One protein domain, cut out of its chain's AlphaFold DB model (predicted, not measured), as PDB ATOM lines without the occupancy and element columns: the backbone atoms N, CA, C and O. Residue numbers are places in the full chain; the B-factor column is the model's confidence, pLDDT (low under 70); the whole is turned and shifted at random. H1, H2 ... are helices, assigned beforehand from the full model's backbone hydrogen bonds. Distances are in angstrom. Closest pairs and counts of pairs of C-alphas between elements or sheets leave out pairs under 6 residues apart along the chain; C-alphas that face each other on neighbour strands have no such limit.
ATOM      1  N   VAL A  18      -8.859  14.292   4.466       85.31
ATOM      2  CA  VAL A  18      -9.400  14.411   5.830       85.31
ATOM      3  C   VAL A  18      -9.568  15.868   6.260       85.31
ATOM      4  O   VAL A  18     -10.518  16.194   6.967       85.31
ATOM      5  N   SER A  19      -8.706  16.784   5.808       85.38
ATOM      6  CA  SER A  19      -8.843  18.206   6.154       85.38
ATOM      7  C   SER A  19     -10.033  18.891   5.472       85.38
ATOM      8  O   SER A  19     -10.342  20.039   5.789       85.38
ATOM      9  N   ARG A  20     -10.677  18.221   4.507       89.50
ATOM     10  CA  ARG A  20     -11.800  18.748   3.717       89.50
ATOM     11  C   ARG A  20     -13.162  18.301   4.244       89.50
ATOM     12  O   ARG A  20     -14.178  18.725   3.699       89.50
ATOM     13  N   ILE A  21     -13.186  17.465   5.278       93.94
ATOM     14  CA  ILE A  21     -14.405  17.001   5.937       93.94
ATOM     15  C   ILE A  21     -14.508  17.590   7.348       93.94
ATOM     16  O   ILE A  21     -13.527  17.992   7.970       93.94
ATOM     17  N   SER A  22     -15.729  17.674   7.856       95.56
ATOM     18  CA  SER A  22     -16.021  18.155   9.204       95.56
ATOM     19  C   SER A  22     -15.557  17.167  10.288       95.56
ATOM     20  O   SER A  22     -15.433  15.964  10.039       95.56
ATOM     21  N   PRO A  23     -15.377  17.623  11.544       96.62
ATOM     22  CA  PRO A  23     -15.038  16.733  12.658       96.62
ATOM     23  C   PRO A  23     -16.064  15.613  12.896       96.62
ATOM     24  O   PRO A  23     -15.698  14.512  13.297       96.62
ATOM     25  N   GLU A  24     -17.346  15.883  12.633       97.38
ATOM     26  CA  GLU A  24     -18.422  14.888  12.710       97.38
ATOM     27  C   GLU A  24     -18.223  13.767  11.677       97.38
ATOM     28  O   GLU A  24     -18.350  12.586  11.996       97.38
ATOM     29  N   GLU A  25     -17.858  14.132  10.448       97.50
ATOM     30  CA  GLU A  25     -17.610  13.193   9.348       97.50
ATOM     31  C   GLU A  25     -16.371  12.352   9.587       97.50
ATOM     32  O   GLU A  25     -16.391  11.142   9.362       97.50
ATOM     33  N   LEU A  26     -15.314  12.980  10.098       97.06
ATOM     34  CA  LEU A  26     -14.105  12.278  10.498       97.06
ATOM     35  C   LEU A  26     -14.405  11.259  11.604       97.06
ATOM     36  O   LEU A  26     -13.968  10.109  11.522       97.06
ATOM     37  N   ALA A  27     -15.186  11.649  12.615       97.81
ATOM     38  CA  ALA A  27     -15.600  10.749  13.686       97.81
ATOM     39  C   ALA A  27     -16.441   9.581  13.149       97.81
ATOM     40  O   ALA A  27     -16.222   8.433  13.551       97.81
ATOM     41  N   PHE A  28     -17.360   9.846  12.214       98.44
ATOM     42  CA  PHE A  28     -18.138   8.809  11.540       98.44
ATOM     43  C   PHE A  28     -17.233   7.827  10.784       98.44
ATOM     44  O   PHE A  28     -17.285   6.630  11.070       98.44
ATOM     45  N   CYS A  29     -16.366   8.312   9.887       98.25
ATOM     46  CA  CYS A  29     -15.482   7.465   9.078       98.25
ATOM     47  C   CYS A  29     -14.540   6.632   9.954       98.25
ATOM     48  O   CYS A  29     -14.439   5.420   9.779       98.25
ATOM     49  N   THR A  30     -13.939   7.253  10.973       97.81
ATOM     50  CA  THR A  30     -13.058   6.567  11.932       97.81
ATOM     51  C   THR A  30     -13.805   5.472  12.693       97.81
ATOM     52  O   THR A  30     -13.296   4.363  12.858       97.81
ATOM     53  N   THR A  31     -15.038   5.743  13.130       98.44
ATOM     54  CA  THR A  31     -15.866   4.747  13.823       98.44
ATOM     55  C   THR A  31     -16.190   3.569  12.905       98.44
ATOM     56  O   THR A  31     -16.066   2.416  13.319       98.44
ATOM     57  N   GLN A  32     -16.565   3.841  11.652       98.50
ATOM     58  CA  GLN A  32     -16.834   2.785  10.677       98.50
ATOM     59  C   GLN A  32     -15.574   1.976  10.349       98.50
ATOM     60  O   GLN A  32     -15.675   0.757  10.274       98.50
ATOM     61  N   GLN A  33     -14.393   2.600  10.247       98.44
ATOM     62  CA  GLN A  33     -13.117   1.899  10.048       98.44
ATOM     63  C   GLN A  33     -12.840   0.901  11.178       98.44
ATOM     64  O   GLN A  33     -12.453  -0.238  10.928       98.44
ATOM     65  N   VAL A  34     -13.065   1.302  12.433       98.44
ATOM     66  CA  VAL A  34     -12.878   0.420  13.597       98.44
ATOM     67  C   VAL A  34     -13.846  -0.764  13.556       98.44
ATOM     68  O   VAL A  34     -13.440  -1.899  13.805       98.44
ATOM     69  N   LEU A  35     -15.122  -0.519  13.235       98.44
ATOM     70  CA  LEU A  35     -16.121  -1.583  13.110       98.44
ATOM     71  C   LEU A  35     -15.781  -2.541  11.964       98.44
ATOM     72  O   LEU A  35     -15.818  -3.753  12.164       98.44
ATOM     73  N   TYR A  36     -15.407  -2.001  10.807       98.38
ATOM     74  CA  TYR A  36     -14.975  -2.758   9.638       98.38
ATOM     75  C   TYR A  36     -13.785  -3.666   9.966       98.38
ATOM     76  O   TYR A  36     -13.902  -4.879   9.807       98.38
ATOM     77  N   ARG A  37     -12.704  -3.121  10.542       98.00
ATOM     78  CA  ARG A  37     -11.528  -3.899  10.976       98.00
ATOM     79  C   ARG A  37     -11.892  -5.014  11.950       98.00
ATOM     80  O   ARG A  37     -11.381  -6.125  11.847       98.00
ATOM     81  N   LYS A  38     -12.791  -4.734  12.899       97.50
ATOM     82  CA  LYS A  38     -13.239  -5.733  13.876       97.50
ATOM     83  C   LYS A  38     -14.005  -6.875  13.210       97.50
ATOM     84  O   LYS A  38     -13.755  -8.028  13.545       97.50
ATOM     85  N   VAL A  39     -14.926  -6.561  12.300       96.19
ATOM     86  CA  VAL A  39     -15.678  -7.568  11.538       96.19
ATOM     87  C   VAL A  39     -14.717  -8.383  10.677       96.19
ATOM     88  O   VAL A  39     -14.706  -9.607  10.770       96.19
ATOM     89  N   LEU A  40     -13.854  -7.716   9.913       95.06
ATOM     90  CA  LEU A  40     -12.872  -8.355   9.045       95.06
ATOM     91  C   LEU A  40     -11.973  -9.331   9.825       95.06
ATOM     92  O   LEU A  40     -11.888 -10.506   9.480       95.06
ATOM     93  N   GLY A  41     -11.413  -8.891  10.957       93.00
ATOM     94  CA  GLY A  41     -10.582  -9.735  11.819       93.00
ATOM     95  C   GLY A  41     -11.318 -10.940  12.414       93.00
ATOM     96  O   GLY A  41     -10.722 -12.003  12.571       93.00
ATOM     97  N   GLN A  42     -12.618 -10.825  12.712       92.62
ATOM     98  CA  GLN A  42     -13.423 -11.976  13.144       92.62
ATOM     99  C   GLN A  42     -13.578 -13.013  12.027       92.62
ATOM    100  O   GLN A  42     -13.516 -14.214  12.296       92.62
ATOM    101  N   HIS A  43     -13.768 -12.562  10.786       90.75
ATOM    102  CA  HIS A  43     -13.872 -13.458   9.639       90.75
ATOM    103  C   HIS A  43     -12.535 -14.133   9.325       90.75
ATOM    104  O   HIS A  43     -12.535 -15.340   9.100       90.75
ATOM    105  N   PHE A  44     -11.416 -13.408   9.409       87.88
ATOM    106  CA  PHE A  44     -10.075 -13.991   9.279       87.88
ATOM    107  C   PHE A  44      -9.804 -15.051  10.334       87.88
ATOM    108  O   PHE A  44      -9.526 -16.189   9.985       87.88
ATOM    109  N   TYR A  45     -10.015 -14.725  11.611       89.19
ATOM    110  CA  TYR A  45      -9.854 -15.700  12.688       89.19
ATOM    111  C   TYR A  45     -10.711 -16.956  12.469       89.19
ATOM    112  O   TYR A  45     -10.257 -18.076  12.684       89.19
ATOM    113  N   SER A  46     -11.960 -16.783  12.022       86.12
ATOM    114  CA  SER A  46     -12.847 -17.918  11.746       86.12
ATOM    115  C   SER A  46     -12.338 -18.771  10.583       86.12
ATOM    116  O   SER A  46     -12.434 -19.994  10.638       86.12
ATOM    117  N   PHE A  47     -11.797 -18.141   9.541       85.69
ATOM    118  CA  PHE A  47     -11.224 -18.835   8.395       85.69
ATOM    119  C   PHE A  47      -9.955 -19.593   8.763       85.69
ATOM    120  O   PHE A  47      -9.859 -20.766   8.422       85.69
ATOM    121  N   ASP A  48      -9.050 -18.981   9.527       86.69
ATOM    122  CA  ASP A  48      -7.819 -19.622   9.997       86.69
ATOM    123  C   ASP A  48      -8.127 -20.882  10.814       86.69
ATOM    124  O   ASP A  48      -7.535 -21.935  10.590       86.69
ATOM    125  N   VAL A  49      -9.115 -20.814  11.716       88.06
ATOM    126  CA  VAL A  49      -9.569 -21.983  12.487       88.06
ATOM    127  C   VAL A  49     -10.119 -23.079  11.573       88.06
ATOM    128  O   VAL A  49      -9.853 -24.258  11.800       88.06
ATOM    129  N   LEU A  50     -10.887 -22.721  10.542       84.31
ATOM    130  CA  LEU A  50     -11.431 -23.696   9.596       84.31
ATOM    131  C   LEU A  50     -10.349 -24.305   8.698       84.31
ATOM    132  O   LEU A  50     -10.418 -25.500   8.423       84.31
ATOM    133  N   GLN A  51      -9.343 -23.528   8.284       82.81
ATOM    134  CA  GLN A  51      -8.187 -24.057   7.558       82.81
ATOM    135  C   GLN A  51      -7.371 -24.999   8.444       82.81
ATOM    136  O   GLN A  51      -7.105 -26.116   8.024       82.81
ATOM    137  N   GLN A  52      -7.094 -24.633   9.699       86.25
ATOM    138  CA  GLN A  52      -6.390 -25.526  10.625       86.25
ATOM    139  C   GLN A  52      -7.148 -26.842  10.832       86.25
ATOM    140  O   GLN A  52      -6.556 -27.910  10.775       86.25
ATOM    141  N   LEU A  53      -8.472 -26.787  11.022       84.81
ATOM    142  CA  LEU A  53      -9.290 -27.999  11.140       84.81
ATOM    143  C   LEU A  53      -9.229 -28.858   9.876       84.81
ATOM    144  O   LEU A  53      -9.241 -30.085   9.971       84.81
ATOM    145  N   LYS A  54      -9.196 -28.231   8.699       81.88
ATOM    146  CA  LYS A  54      -9.051 -28.937   7.427       81.88
ATOM    147  C   LYS A  54      -7.686 -29.616   7.337       81.88
ATOM    148  O   LYS A  54      -7.650 -30.796   6.998       81.88
ATOM    149  N   ASP A  55      -6.613 -28.907   7.669       83.44
ATOM    150  CA  ASP A  55      -5.242 -29.419   7.639       83.44
ATOM    151  C   ASP A  55      -5.070 -30.574   8.637       83.44
ATOM    152  O   ASP A  55      -4.642 -31.657   8.246       83.44
ATOM    153  N   ASP A  56      -5.537 -30.413   9.881       84.94
ATOM    154  CA  ASP A  56      -5.539 -31.464  10.909       84.94
ATOM    155  C   ASP A  56      -6.298 -32.716  10.436       84.94
ATOM    156  O   ASP A  56      -5.854 -33.851  10.637       84.94
ATOM    157  N   CYS A  57      -7.459 -32.530   9.791       79.88
ATOM    158  CA  CYS A  57      -8.209 -33.648   9.228       79.88
ATOM    159  C   CYS A  57      -7.429 -34.314   8.088       79.88
ATOM    160  O   CYS A  57      -7.374 -35.539   8.039       79.88
ATOM    161  N   GLN A  58      -6.814 -33.544   7.187       78.81
ATOM    162  CA  GLN A  58      -6.019 -34.082   6.081       78.81
ATOM    163  C   GLN A  58      -4.794 -34.861   6.577       78.81
ATOM    164  O   GLN A  58      -4.555 -35.967   6.092       78.81
ATOM    165  N   GLU A  59      -4.059 -34.336   7.559       84.25
ATOM    166  CA  GLU A  59      -2.933 -35.022   8.199       84.25
ATOM    167  C   GLU A  59      -3.379 -36.330   8.862       84.25
ATOM    168  O   GLU A  59      -2.768 -37.381   8.651       84.25
ATOM    169  N   PHE A  60      -4.488 -36.298   9.611       82.06
ATOM    170  CA  PHE A  60      -5.068 -37.503  10.199       82.06
ATOM    171  C   PHE A  60      -5.420 -38.537   9.125       82.06
ATOM    172  O   PHE A  60      -5.039 -39.700   9.262       82.06
ATOM    173  N   MET A  61      -6.081 -38.132   8.036       75.94
ATOM    174  CA  MET A  61      -6.441 -39.048   6.949       75.94
ATOM    175  C   MET A  61      -5.208 -39.657   6.264       75.94
ATOM    176  O   MET A  61      -5.237 -40.839   5.936       75.94
ATOM    177  N   GLN A  62      -4.123 -38.894   6.084       78.44
ATOM    178  CA  GLN A  62      -2.855 -39.406   5.540       78.44
ATOM    179  C   GLN A  62      -2.154 -40.390   6.488       78.44
ATOM    180  O   GLN A  62      -1.346 -41.201   6.041       78.44
ATOM    181  N   SER A  63      -2.446 -40.326   7.791       80.44
ATOM    182  CA  SER A  63      -1.875 -41.234   8.792       80.44
ATOM    183  C   SER A  63      -2.566 -42.603   8.869       80.44
ATOM    184  O   SER A  63      -2.031 -43.517   9.502       80.44
ATOM    185  N   ILE A  64      -3.747 -42.756   8.259       77.56
ATOM    186  CA  ILE A  64      -4.497 -44.017   8.254       77.56
ATOM    187  C   ILE A  64      -3.847 -44.994   7.268       77.56
ATOM    188  O   ILE A  64      -3.634 -44.673   6.104       77.56
ATOM    189  N   VAL A  85     -15.907 -29.184   6.209       55.97
ATOM    190  CA  VAL A  85     -14.851 -28.170   6.445       55.97
ATOM    191  C   VAL A  85     -14.389 -27.516   5.129       55.97
ATOM    192  O   VAL A  85     -13.528 -26.640   5.118       55.97
ATOM    193  N   GLU A  86     -14.982 -27.893   3.996       60.12
ATOM    194  CA  GLU A  86     -14.666 -27.339   2.677       60.12
ATOM    195  C   GLU A  86     -15.309 -25.962   2.459       60.12
ATOM    196  O   GLU A  86     -16.176 -25.774   1.608       60.12
ATOM    197  N   LEU A  87     -14.859 -24.961   3.214       65.44
ATOM    198  CA  LEU A  87     -15.034 -23.578   2.791       65.44
ATOM    199  C   LEU A  87     -14.074 -23.340   1.626       65.44
ATOM    200  O   LEU A  87     -12.855 -23.253   1.804       65.44
ATOM    201  N   GLN A  88     -14.627 -23.305   0.414       79.56
ATOM    202  CA  GLN A  88     -13.855 -23.013  -0.785       79.56
ATOM    203  C   GLN A  88     -13.229 -21.626  -0.626       79.56
ATOM    204  O   GLN A  88     -13.912 -20.652  -0.307       79.56
ATOM    205  N   LYS A  89     -11.910 -21.536  -0.834       85.62
ATOM    206  CA  LYS A  89     -11.144 -20.285  -0.709       85.62
ATOM    207  C   LYS A  89     -11.756 -19.167  -1.554       85.62
ATOM    208  O   LYS A  89     -11.792 -18.018  -1.129       85.62
ATOM    209  N   GLU A  90     -12.272 -19.527  -2.726       90.12
ATOM    210  CA  GLU A  90     -12.979 -18.622  -3.628       90.12
ATOM    211  C   GLU A  90     -14.253 -18.043  -3.005       90.12
ATOM    212  O   GLU A  90     -14.425 -16.825  -3.005       90.12
ATOM    213  N   ASP A  91     -15.109 -18.882  -2.415       89.56
ATOM    214  CA  ASP A  91     -16.327 -18.425  -1.739       89.56
ATOM    215  C   ASP A  91     -15.984 -17.531  -0.544       89.56
ATOM    216  O   ASP A  91     -16.593 -16.477  -0.349       89.56
ATOM    217  N   PHE A  92     -14.963 -17.906   0.232       90.25
ATOM    218  CA  PHE A  92     -14.485 -17.078   1.335       90.25
ATOM    219  C   PHE A  92     -14.005 -15.702   0.862       90.25
ATOM    220  O   PHE A  92     -14.469 -14.680   1.367       90.25
ATOM    221  N   ALA A  93     -13.134 -15.655  -0.143       93.12
ATOM    222  CA  ALA A  93     -12.608 -14.402  -0.667       93.12
ATOM    223  C   ALA A  93     -13.711 -13.525  -1.288       93.12
ATOM    224  O   ALA A  93     -13.870 -12.366  -0.915       93.12
ATOM    225  N   LEU A  94     -14.499 -14.066  -2.219       92.81
ATOM    226  CA  LEU A  94     -15.398 -13.260  -3.049       92.81
ATOM    227  C   LEU A  94     -16.745 -12.992  -2.380       92.81
ATOM    228  O   LEU A  94     -17.254 -11.873  -2.441       92.81
ATOM    229  N   GLN A  95     -17.333 -13.998  -1.728       91.38
ATOM    230  CA  GLN A  95     -18.657 -13.851  -1.122       91.38
ATOM    231  C   GLN A  95     -18.570 -13.296   0.292       91.38
ATOM    232  O   GLN A  95     -19.368 -12.429   0.646       91.38
ATOM    233  N   HIS A  96     -17.617 -13.752   1.108       91.62
ATOM    234  CA  HIS A  96     -17.520 -13.295   2.492       91.62
ATOM    235  C   HIS A  96     -16.701 -12.007   2.610       91.62
ATOM    236  O   HIS A  96     -17.252 -10.980   3.007       91.62
ATOM    237  N   ILE A  97     -15.422 -12.035   2.234       95.56
ATOM    238  CA  ILE A  97     -14.535 -10.871   2.364       95.56
ATOM    239  C   ILE A  97     -14.960  -9.742   1.411       95.56
ATOM    240  O   ILE A  97     -15.186  -8.615   1.862       95.56
ATOM    241  N   GLY A  98     -15.228 -10.056   0.140       96.25
ATOM    242  CA  GLY A  98     -15.766  -9.108  -0.842       96.25
ATOM    243  C   GLY A  98     -17.052  -8.408  -0.383       96.25
ATOM    244  O   GLY A  98     -17.174  -7.186  -0.492       96.25
ATOM    245  N   SER A  99     -18.002  -9.130   0.226       95.81
ATOM    246  CA  SER A  99     -19.226  -8.511   0.767       95.81
ATOM    247  C   SER A  99     -18.958  -7.564   1.936       95.81
ATOM    248  O   SER A  99     -19.661  -6.562   2.076       95.81
ATOM    249  N   ILE A 100     -17.958  -7.847   2.777       97.38
ATOM    250  CA  ILE A 100     -17.569  -6.956   3.879       97.38
ATOM    251  C   ILE A 100     -16.978  -5.658   3.311       97.38
ATOM    252  O   ILE A 100     -17.369  -4.577   3.758       97.38
ATOM    253  N   HIS A 101     -16.108  -5.747   2.297       97.88
ATOM    254  CA  HIS A 101     -15.573  -4.575   1.597       97.88
ATOM    255  C   HIS A 101     -16.679  -3.739   0.949       97.88
ATOM    256  O   HIS A 101     -16.797  -2.547   1.232       97.88
ATOM    257  N   ASN A 102     -17.550  -4.372   0.158       97.88
ATOM    258  CA  ASN A 102     -18.687  -3.709  -0.480       97.88
ATOM    259  C   ASN A 102     -19.599  -3.039   0.547       97.88
ATOM    260  O   ASN A 102     -20.011  -1.891   0.383       97.88
ATOM    261  N   ARG A 103     -19.870  -3.715   1.669       98.00
ATOM    262  CA  ARG A 103     -20.684  -3.139   2.737       98.00
ATOM    263  C   ARG A 103     -20.029  -1.902   3.345       98.00
ATOM    264  O   ARG A 103     -20.741  -0.938   3.630       98.00
ATOM    265  N   PHE A 104     -18.715  -1.923   3.551       98.50
ATOM    266  CA  PHE A 104     -17.971  -0.776   4.062       98.50
ATOM    267  C   PHE A 104     -18.037   0.416   3.096       98.50
ATOM    268  O   PHE A 104     -18.403   1.515   3.522       98.50
ATOM    269  N   ILE A 105     -17.818   0.176   1.796       98.56
ATOM    270  CA  ILE A 105     -17.960   1.173   0.721       98.56
ATOM    271  C   ILE A 105     -19.356   1.808   0.759       98.56
ATOM    272  O   ILE A 105     -19.479   3.025   0.927       98.56
ATOM    273  N   SER A 106     -20.421   1.001   0.694       98.31
ATOM    274  CA  SER A 106     -21.797   1.515   0.668       98.31
ATOM    275  C   SER A 106     -22.177   2.276   1.947       98.31
ATOM    276  O   SER A 106     -22.994   3.198   1.898       98.31
ATOM    277  N   ILE A 107     -21.617   1.918   3.111       98.31
ATOM    278  CA  ILE A 107     -21.863   2.645   4.368       98.31
ATOM    279  C   ILE A 107     -21.255   4.048   4.311       98.31
ATOM    280  O   ILE A 107     -21.958   5.018   4.615       98.31
ATOM    281  N   ILE A 108     -19.978   4.154   3.929       98.44
ATOM    282  CA  ILE A 108     -19.261   5.431   3.871       98.44
ATOM    283  C   ILE A 108     -19.854   6.317   2.777       98.44
ATOM    284  O   ILE A 108     -20.331   7.413   3.074       98.44
ATOM    285  N   LEU A 109     -19.918   5.830   1.533       98.12
ATOM    286  CA  LEU A 109     -20.459   6.613   0.421       98.12
ATOM    287  C   LEU A 109     -21.928   6.964   0.663       98.12
ATOM    288  O   LEU A 109     -22.340   8.102   0.456       98.12
ATOM    289  N   GLY A 110     -22.713   6.027   1.201       97.88
ATOM    290  CA  GLY A 110     -24.106   6.267   1.556       97.88
ATOM    291  C   GLY A 110     -24.294   7.391   2.580       97.88
ATOM    292  O   GLY A 110     -25.293   8.108   2.505       97.88
ATOM    293  N   TYR A 111     -23.367   7.571   3.528       97.88
ATOM    294  CA  TYR A 111     -23.412   8.700   4.462       97.88
ATOM    295  C   TYR A 111     -23.278  10.034   3.719       97.88
ATOM    296  O   TYR A 111     -24.149  10.892   3.869       97.88
ATOM    297  N   PHE A 112     -22.253  10.189   2.874       96.88
ATOM    298  CA  PHE A 112     -22.015  11.433   2.133       96.88
ATOM    299  C   PHE A 112     -23.123  11.716   1.114       96.88
ATOM    300  O   PHE A 112     -23.643  12.832   1.083       96.88
ATOM    301  N   LYS A 113     -23.567  10.690   0.371       95.81
ATOM    302  CA  LYS A 113     -24.721  10.773  -0.541       95.81
ATOM    303  C   LYS A 113     -25.948  11.330   0.171       95.81
ATOM    304  O   LYS A 113     -26.545  12.279  -0.312       95.81
ATOM    305  N   ARG A 114     -26.313  10.794   1.342       94.06
ATOM    306  CA  ARG A 114     -27.497  11.262   2.089       94.06
ATOM    307  C   ARG A 114     -27.305  12.642   2.708       94.06
ATOM    308  O   ARG A 114     -28.222  13.448   2.664       94.06
ATOM    309  N   LYS A 115     -26.136  12.914   3.295       94.25
ATOM    310  CA  LYS A 115     -25.874  14.186   3.984       94.25
ATOM    311  C   LYS A 115     -25.889  15.369   3.021       94.25
ATOM    312  O   LYS A 115     -26.446  16.413   3.345       94.25
ATOM    313  N   TYR A 116     -25.297  15.193   1.845       92.69
ATOM    314  CA  TYR A 116     -25.140  16.258   0.857       92.69
ATOM    315  C   TYR A 116     -26.132  16.172  -0.306       92.69
ATOM    316  O   TYR A 116     -26.277  17.138  -1.054       92.69
ATOM    317  N   ASN A 117     -26.854  15.055  -0.423       92.19
ATOM    318  CA  ASN A 117     -27.784  14.748  -1.511       92.19
ATOM    319  C   ASN A 117     -27.137  14.828  -2.905       92.19
ATOM    320  O   ASN A 117     -27.737  15.335  -3.856       92.19
ATOM    321  N   VAL A 118     -25.895  14.350  -2.984       93.81
ATOM    322  CA  VAL A 118     -25.087  14.252  -4.205       93.81
ATOM    323  C   VAL A 118     -25.101  12.825  -4.744       93.81
ATOM    324  O   VAL A 118     -25.194  11.861  -3.973       93.81
ATOM    325  N   SER A 119     -24.970  12.689  -6.059       93.25
ATOM    326  CA  SER A 119     -24.723  11.413  -6.718       93.25
ATOM    327  C   SER A 119     -23.228  11.116  -6.719       93.25
ATOM    328  O   SER A 119     -22.422  11.931  -7.165       93.25
ATOM    329  N   ILE A 120     -22.870   9.942  -6.203       94.44
ATOM    330  CA  ILE A 120     -21.497   9.427  -6.190       94.44
ATOM    331  C   ILE A 120     -21.567   7.981  -6.670       94.44
ATOM    332  O   ILE A 120     -22.413   7.221  -6.183       94.44
ATOM    333  N   ASP A 121     -20.724   7.582  -7.607       94.81
ATOM    334  CA  ASP A 121     -20.705   6.201  -8.073       94.81
ATOM    335  C   ASP A 121     -20.060   5.291  -7.015       94.81
ATOM    336  O   ASP A 121     -19.205   5.695  -6.227       94.81
ATOM    337  N   GLU A 122     -20.550   4.053  -6.918       95.12
ATOM    338  CA  GLU A 122     -19.979   3.045  -6.019       95.12
ATOM    339  C   GLU A 122     -18.910   2.249  -6.781       95.12
ATOM    340  O   GLU A 122     -19.267   1.518  -7.708       95.12
ATOM    341  N   PRO A 123     -17.616   2.397  -6.438       95.75
ATOM    342  CA  PRO A 123     -16.548   1.667  -7.101       95.75
ATOM    343  C   PRO A 123     -16.503   0.218  -6.607       95.75
ATOM    344  O   PRO A 123     -16.898  -0.091  -5.479       95.75
ATOM    345  N   GLU A 124     -15.958  -0.666  -7.438       95.62
ATOM    346  CA  GLU A 124     -15.585  -2.017  -7.013       95.62
ATOM    347  C   GLU A 124     -14.448  -1.944  -5.977       95.62
ATOM    348  O   GLU A 124     -13.543  -1.110  -6.086       95.62
ATOM    349  N   TYR A 125     -14.470  -2.819  -4.968       96.50
ATOM    350  CA  TYR A 125     -13.430  -2.814  -3.935       96.50
ATOM    351  C   TYR A 125     -12.058  -3.183  -4.507       96.50
ATOM    352  O   TYR A 125     -11.045  -2.653  -4.052       96.50
ATOM    353  N   GLU A 126     -12.016  -4.038  -5.532       95.94
ATOM    354  CA  GLU A 126     -10.803  -4.406  -6.257       95.94
ATOM    355  C   GLU A 126     -10.106  -3.183  -6.862       95.94
ATOM    356  O   GLU A 126      -8.881  -3.076  -6.787       95.94
ATOM    357  N   LEU A 127     -10.880  -2.233  -7.404       95.00
ATOM    358  CA  LEU A 127     -10.351  -0.995  -7.975       95.00
ATOM    359  C   LEU A 127      -9.680  -0.134  -6.901       95.00
ATOM    360  O   LEU A 127      -8.567   0.345  -7.110       95.00
ATOM    361  N   LEU A 128     -10.334   0.030  -5.749       95.38
ATOM    362  CA  LEU A 128      -9.802   0.814  -4.631       95.38
ATOM    363  C   LEU A 128      -8.532   0.194  -4.038       95.38
ATOM    364  O   LEU A 128      -7.622   0.913  -3.639       95.38
ATOM    365  N   LEU A 129      -8.469  -1.137  -3.989       94.56
ATOM    366  CA  LEU A 129      -7.329  -1.880  -3.453       94.56
ATOM    367  C   LEU A 129      -6.211  -2.100  -4.481       94.56
ATOM    368  O   LEU A 129      -5.155  -2.625  -4.131       94.56
ATOM    369  N   GLY A 130      -6.430  -1.746  -5.750       94.88
ATOM    370  CA  GLY A 130      -5.482  -2.020  -6.831       94.88
ATOM    371  C   GLY A 130      -5.283  -3.516  -7.108       94.88
ATOM    372  O   GLY A 130      -4.228  -3.919  -7.598       94.88
ATOM    373  N   ILE A 131      -6.276  -4.353  -6.796       94.81
ATOM    374  CA  ILE A 131      -6.217  -5.805  -6.985       94.81
ATOM    375  C   ILE A 131      -6.798  -6.143  -8.356       94.81
ATOM    376  O   ILE A 131      -7.956  -5.863  -8.641       94.81
ATOM    377  N   LYS A 132      -6.011  -6.791  -9.220       94.31
ATOM    378  CA  LYS A 132      -6.474  -7.197 -10.552       94.31
ATOM    379  C   LYS A 132      -6.793  -8.690 -10.594       94.31
ATOM    380  O   LYS A 132      -5.911  -9.521 -10.386       94.31
ATOM    381  N   GLU A 177      -7.193  -4.837   3.252       94.94
ATOM    382  CA  GLU A 177      -7.927  -3.940   4.128       94.94
ATOM    383  C   GLU A 177      -8.173  -2.616   3.400       94.94
ATOM    384  O   GLU A 177      -7.245  -1.998   2.884       94.94
ATOM    385  N   LEU A 178      -9.430  -2.169   3.367       96.06
ATOM    386  CA  LEU A 178      -9.776  -0.838   2.878       96.06
ATOM    387  C   LEU A 178      -9.536   0.208   3.965       96.06
ATOM    388  O   LEU A 178     -10.013   0.062   5.091       96.06
ATOM    389  N   ASP A 179      -8.887   1.307   3.596       95.50
ATOM    390  CA  ASP A 179      -8.857   2.531   4.392       95.50
ATOM    391  C   ASP A 179      -9.940   3.493   3.884       95.50
ATOM    392  O   ASP A 179     -10.059   3.724   2.679       95.50
ATOM    393  N   TYR A 180     -10.733   4.079   4.786       96.88
ATOM    394  CA  TYR A 180     -11.729   5.086   4.411       96.88
ATOM    395  C   TYR A 180     -11.124   6.285   3.664       96.88
ATOM    396  O   TYR A 180     -11.853   6.952   2.934       96.88
ATOM    397  N   ASN A 181      -9.823   6.561   3.805       95.69
ATOM    398  CA  ASN A 181      -9.137   7.593   3.031       95.69
ATOM    399  C   ASN A 181      -9.242   7.345   1.519       95.69
ATOM    400  O   ASN A 181      -9.549   8.281   0.790       95.69
ATOM    401  N   LEU A 182      -9.152   6.089   1.062       95.75
ATOM    402  CA  LEU A 182      -9.356   5.733  -0.352       95.75
ATOM    403  C   LEU A 182     -10.765   6.100  -0.839       95.75
ATOM    404  O   LEU A 182     -10.965   6.491  -1.986       95.75
ATOM    405  N   LEU A 183     -11.759   6.003   0.049       96.94
ATOM    406  CA  LEU A 183     -13.140   6.386  -0.249       96.94
ATOM    407  C   LEU A 183     -13.309   7.901  -0.279       96.94
ATOM    408  O   LEU A 183     -14.066   8.405  -1.104       96.94
ATOM    409  N   LEU A 184     -12.608   8.635   0.589       96.12
ATOM    410  CA  LEU A 184     -12.575  10.094   0.516       96.12
ATOM    411  C   LEU A 184     -11.914  10.553  -0.784       96.12
ATOM    412  O   LEU A 184     -12.457  11.428  -1.453       96.12
ATOM    413  N   ASP A 185     -10.801   9.938  -1.172       94.38
ATOM    414  CA  ASP A 185     -10.119  10.235  -2.430       94.38
ATOM    415  C   ASP A 185     -11.040   9.997  -3.626       94.38
ATOM    416  O   ASP A 185     -11.177  10.879  -4.473       94.38
ATOM    417  N   HIS A 186     -11.755   8.868  -3.638       95.31
ATOM    418  CA  HIS A 186     -12.782   8.567  -4.637       95.31
ATOM    419  C   HIS A 186     -13.886   9.634  -4.685       95.31
ATOM    420  O   HIS A 186     -14.175  10.180  -5.750       95.31
ATOM    421  N   ILE A 187     -14.451  10.008  -3.530       95.88
ATOM    422  CA  ILE A 187     -15.476  11.062  -3.435       95.88
ATOM    423  C   ILE A 187     -14.958  12.373  -4.034       95.88
ATOM    424  O   ILE A 187     -15.625  13.002  -4.852       95.88
ATOM    425  N   PHE A 188     -13.769  12.813  -3.629       94.56
ATOM    426  CA  PHE A 188     -13.241  14.104  -4.053       94.56
ATOM    427  C   PHE A 188     -12.739  14.116  -5.497       94.56
ATOM    428  O   PHE A 188     -12.761  15.180  -6.125       94.56
ATOM    429  N   LEU A 189     -12.336  12.961  -6.029       93.88
ATOM    430  CA  LEU A 189     -12.068  12.776  -7.449       93.88
ATOM    431  C   LEU A 189     -13.354  12.956  -8.268       93.88
ATOM    432  O   LEU A 189     -13.354  13.715  -9.233       93.88
ATOM    433  N   GLU A 190     -14.465  12.343  -7.848       93.56
ATOM    434  CA  GLU A 190     -15.766  12.492  -8.519       93.56
ATOM    435  C   GLU A 190     -16.347  13.908  -8.441       93.56
ATOM    436  O   GLU A 190     -17.000  14.378  -9.381       93.56
ATOM    437  N   LEU A 191     -16.083  14.613  -7.337       93.44
ATOM    438  CA  LEU A 191     -16.410  16.031  -7.212       93.44
ATOM    439  C   LEU A 191     -15.601  16.903  -8.182       93.44
ATOM    440  O   LEU A 191     -16.017  18.021  -8.465       93.44
ATOM    441  N   ASN A 192     -14.470  16.411  -8.702       90.06
ATOM    442  CA  ASN A 192     -13.648  17.068  -9.721       90.06
ATOM    443  C   ASN A 192     -13.325  18.544  -9.397       90.06
ATOM    444  O   ASN A 192     -13.422  19.436 -10.239       90.06
TER     445      ASN A 192
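What this domain is: This is residues 18 to 64, 85 to 132 and 177 to 192 of the 338 residues of an uncharacterized protein of Clostridium indicum (UniProt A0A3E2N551). Two long helices, H1 and H2, run side by side in opposite directions, with short H3 and H4 packed on H2; the far end of H1, residues 58 to 63, sticks out with Ile 64. The printed part has 111 residues with four named helices, H1 to H4 in order, and no named strand: all helix. It is loose, radius of gyration of the C-alphas 18.2 A, spanning 64 by 26 by 19 A.

Where its parts are: H1, residues 23 to 63, runs 59.6 A from C-alpha 23 at (-15.038, 16.733, 12.658). H2, residues 89 to 116, spans 39.2 A. H3 is residues 125 to 129; H4, residues 180 to 190, ends at C-alpha 190 (-15.766, 12.492, -8.519).

How they stand to each other: The hub H2 touches H1 at a shallow tilt of 6 degrees, opposite ways, closest C-alphas Tyr 36 and Phe 104, 6.6 A. It touches H4 at a steep 58 degrees, closest C-alphas Ile 105 and Leu 183, 7.2 A. It touches H3, closest C-alphas His 101 and Tyr 125, 6.2 A. Every O i to N i+4 pair is within hydrogen-bond range in H1, H3 and H4, and 21 of 24 in H2.

The domain as a whole: The printed part has two cuts: across the first, with 20 residues not printed, C-alphas 64 and 85 are 19.0 A apart, and across the second, with 44 residues not printed, C-alphas 132 and 177 are 15.1 A apart. Residues 85 to 87 have pLDDT under 70.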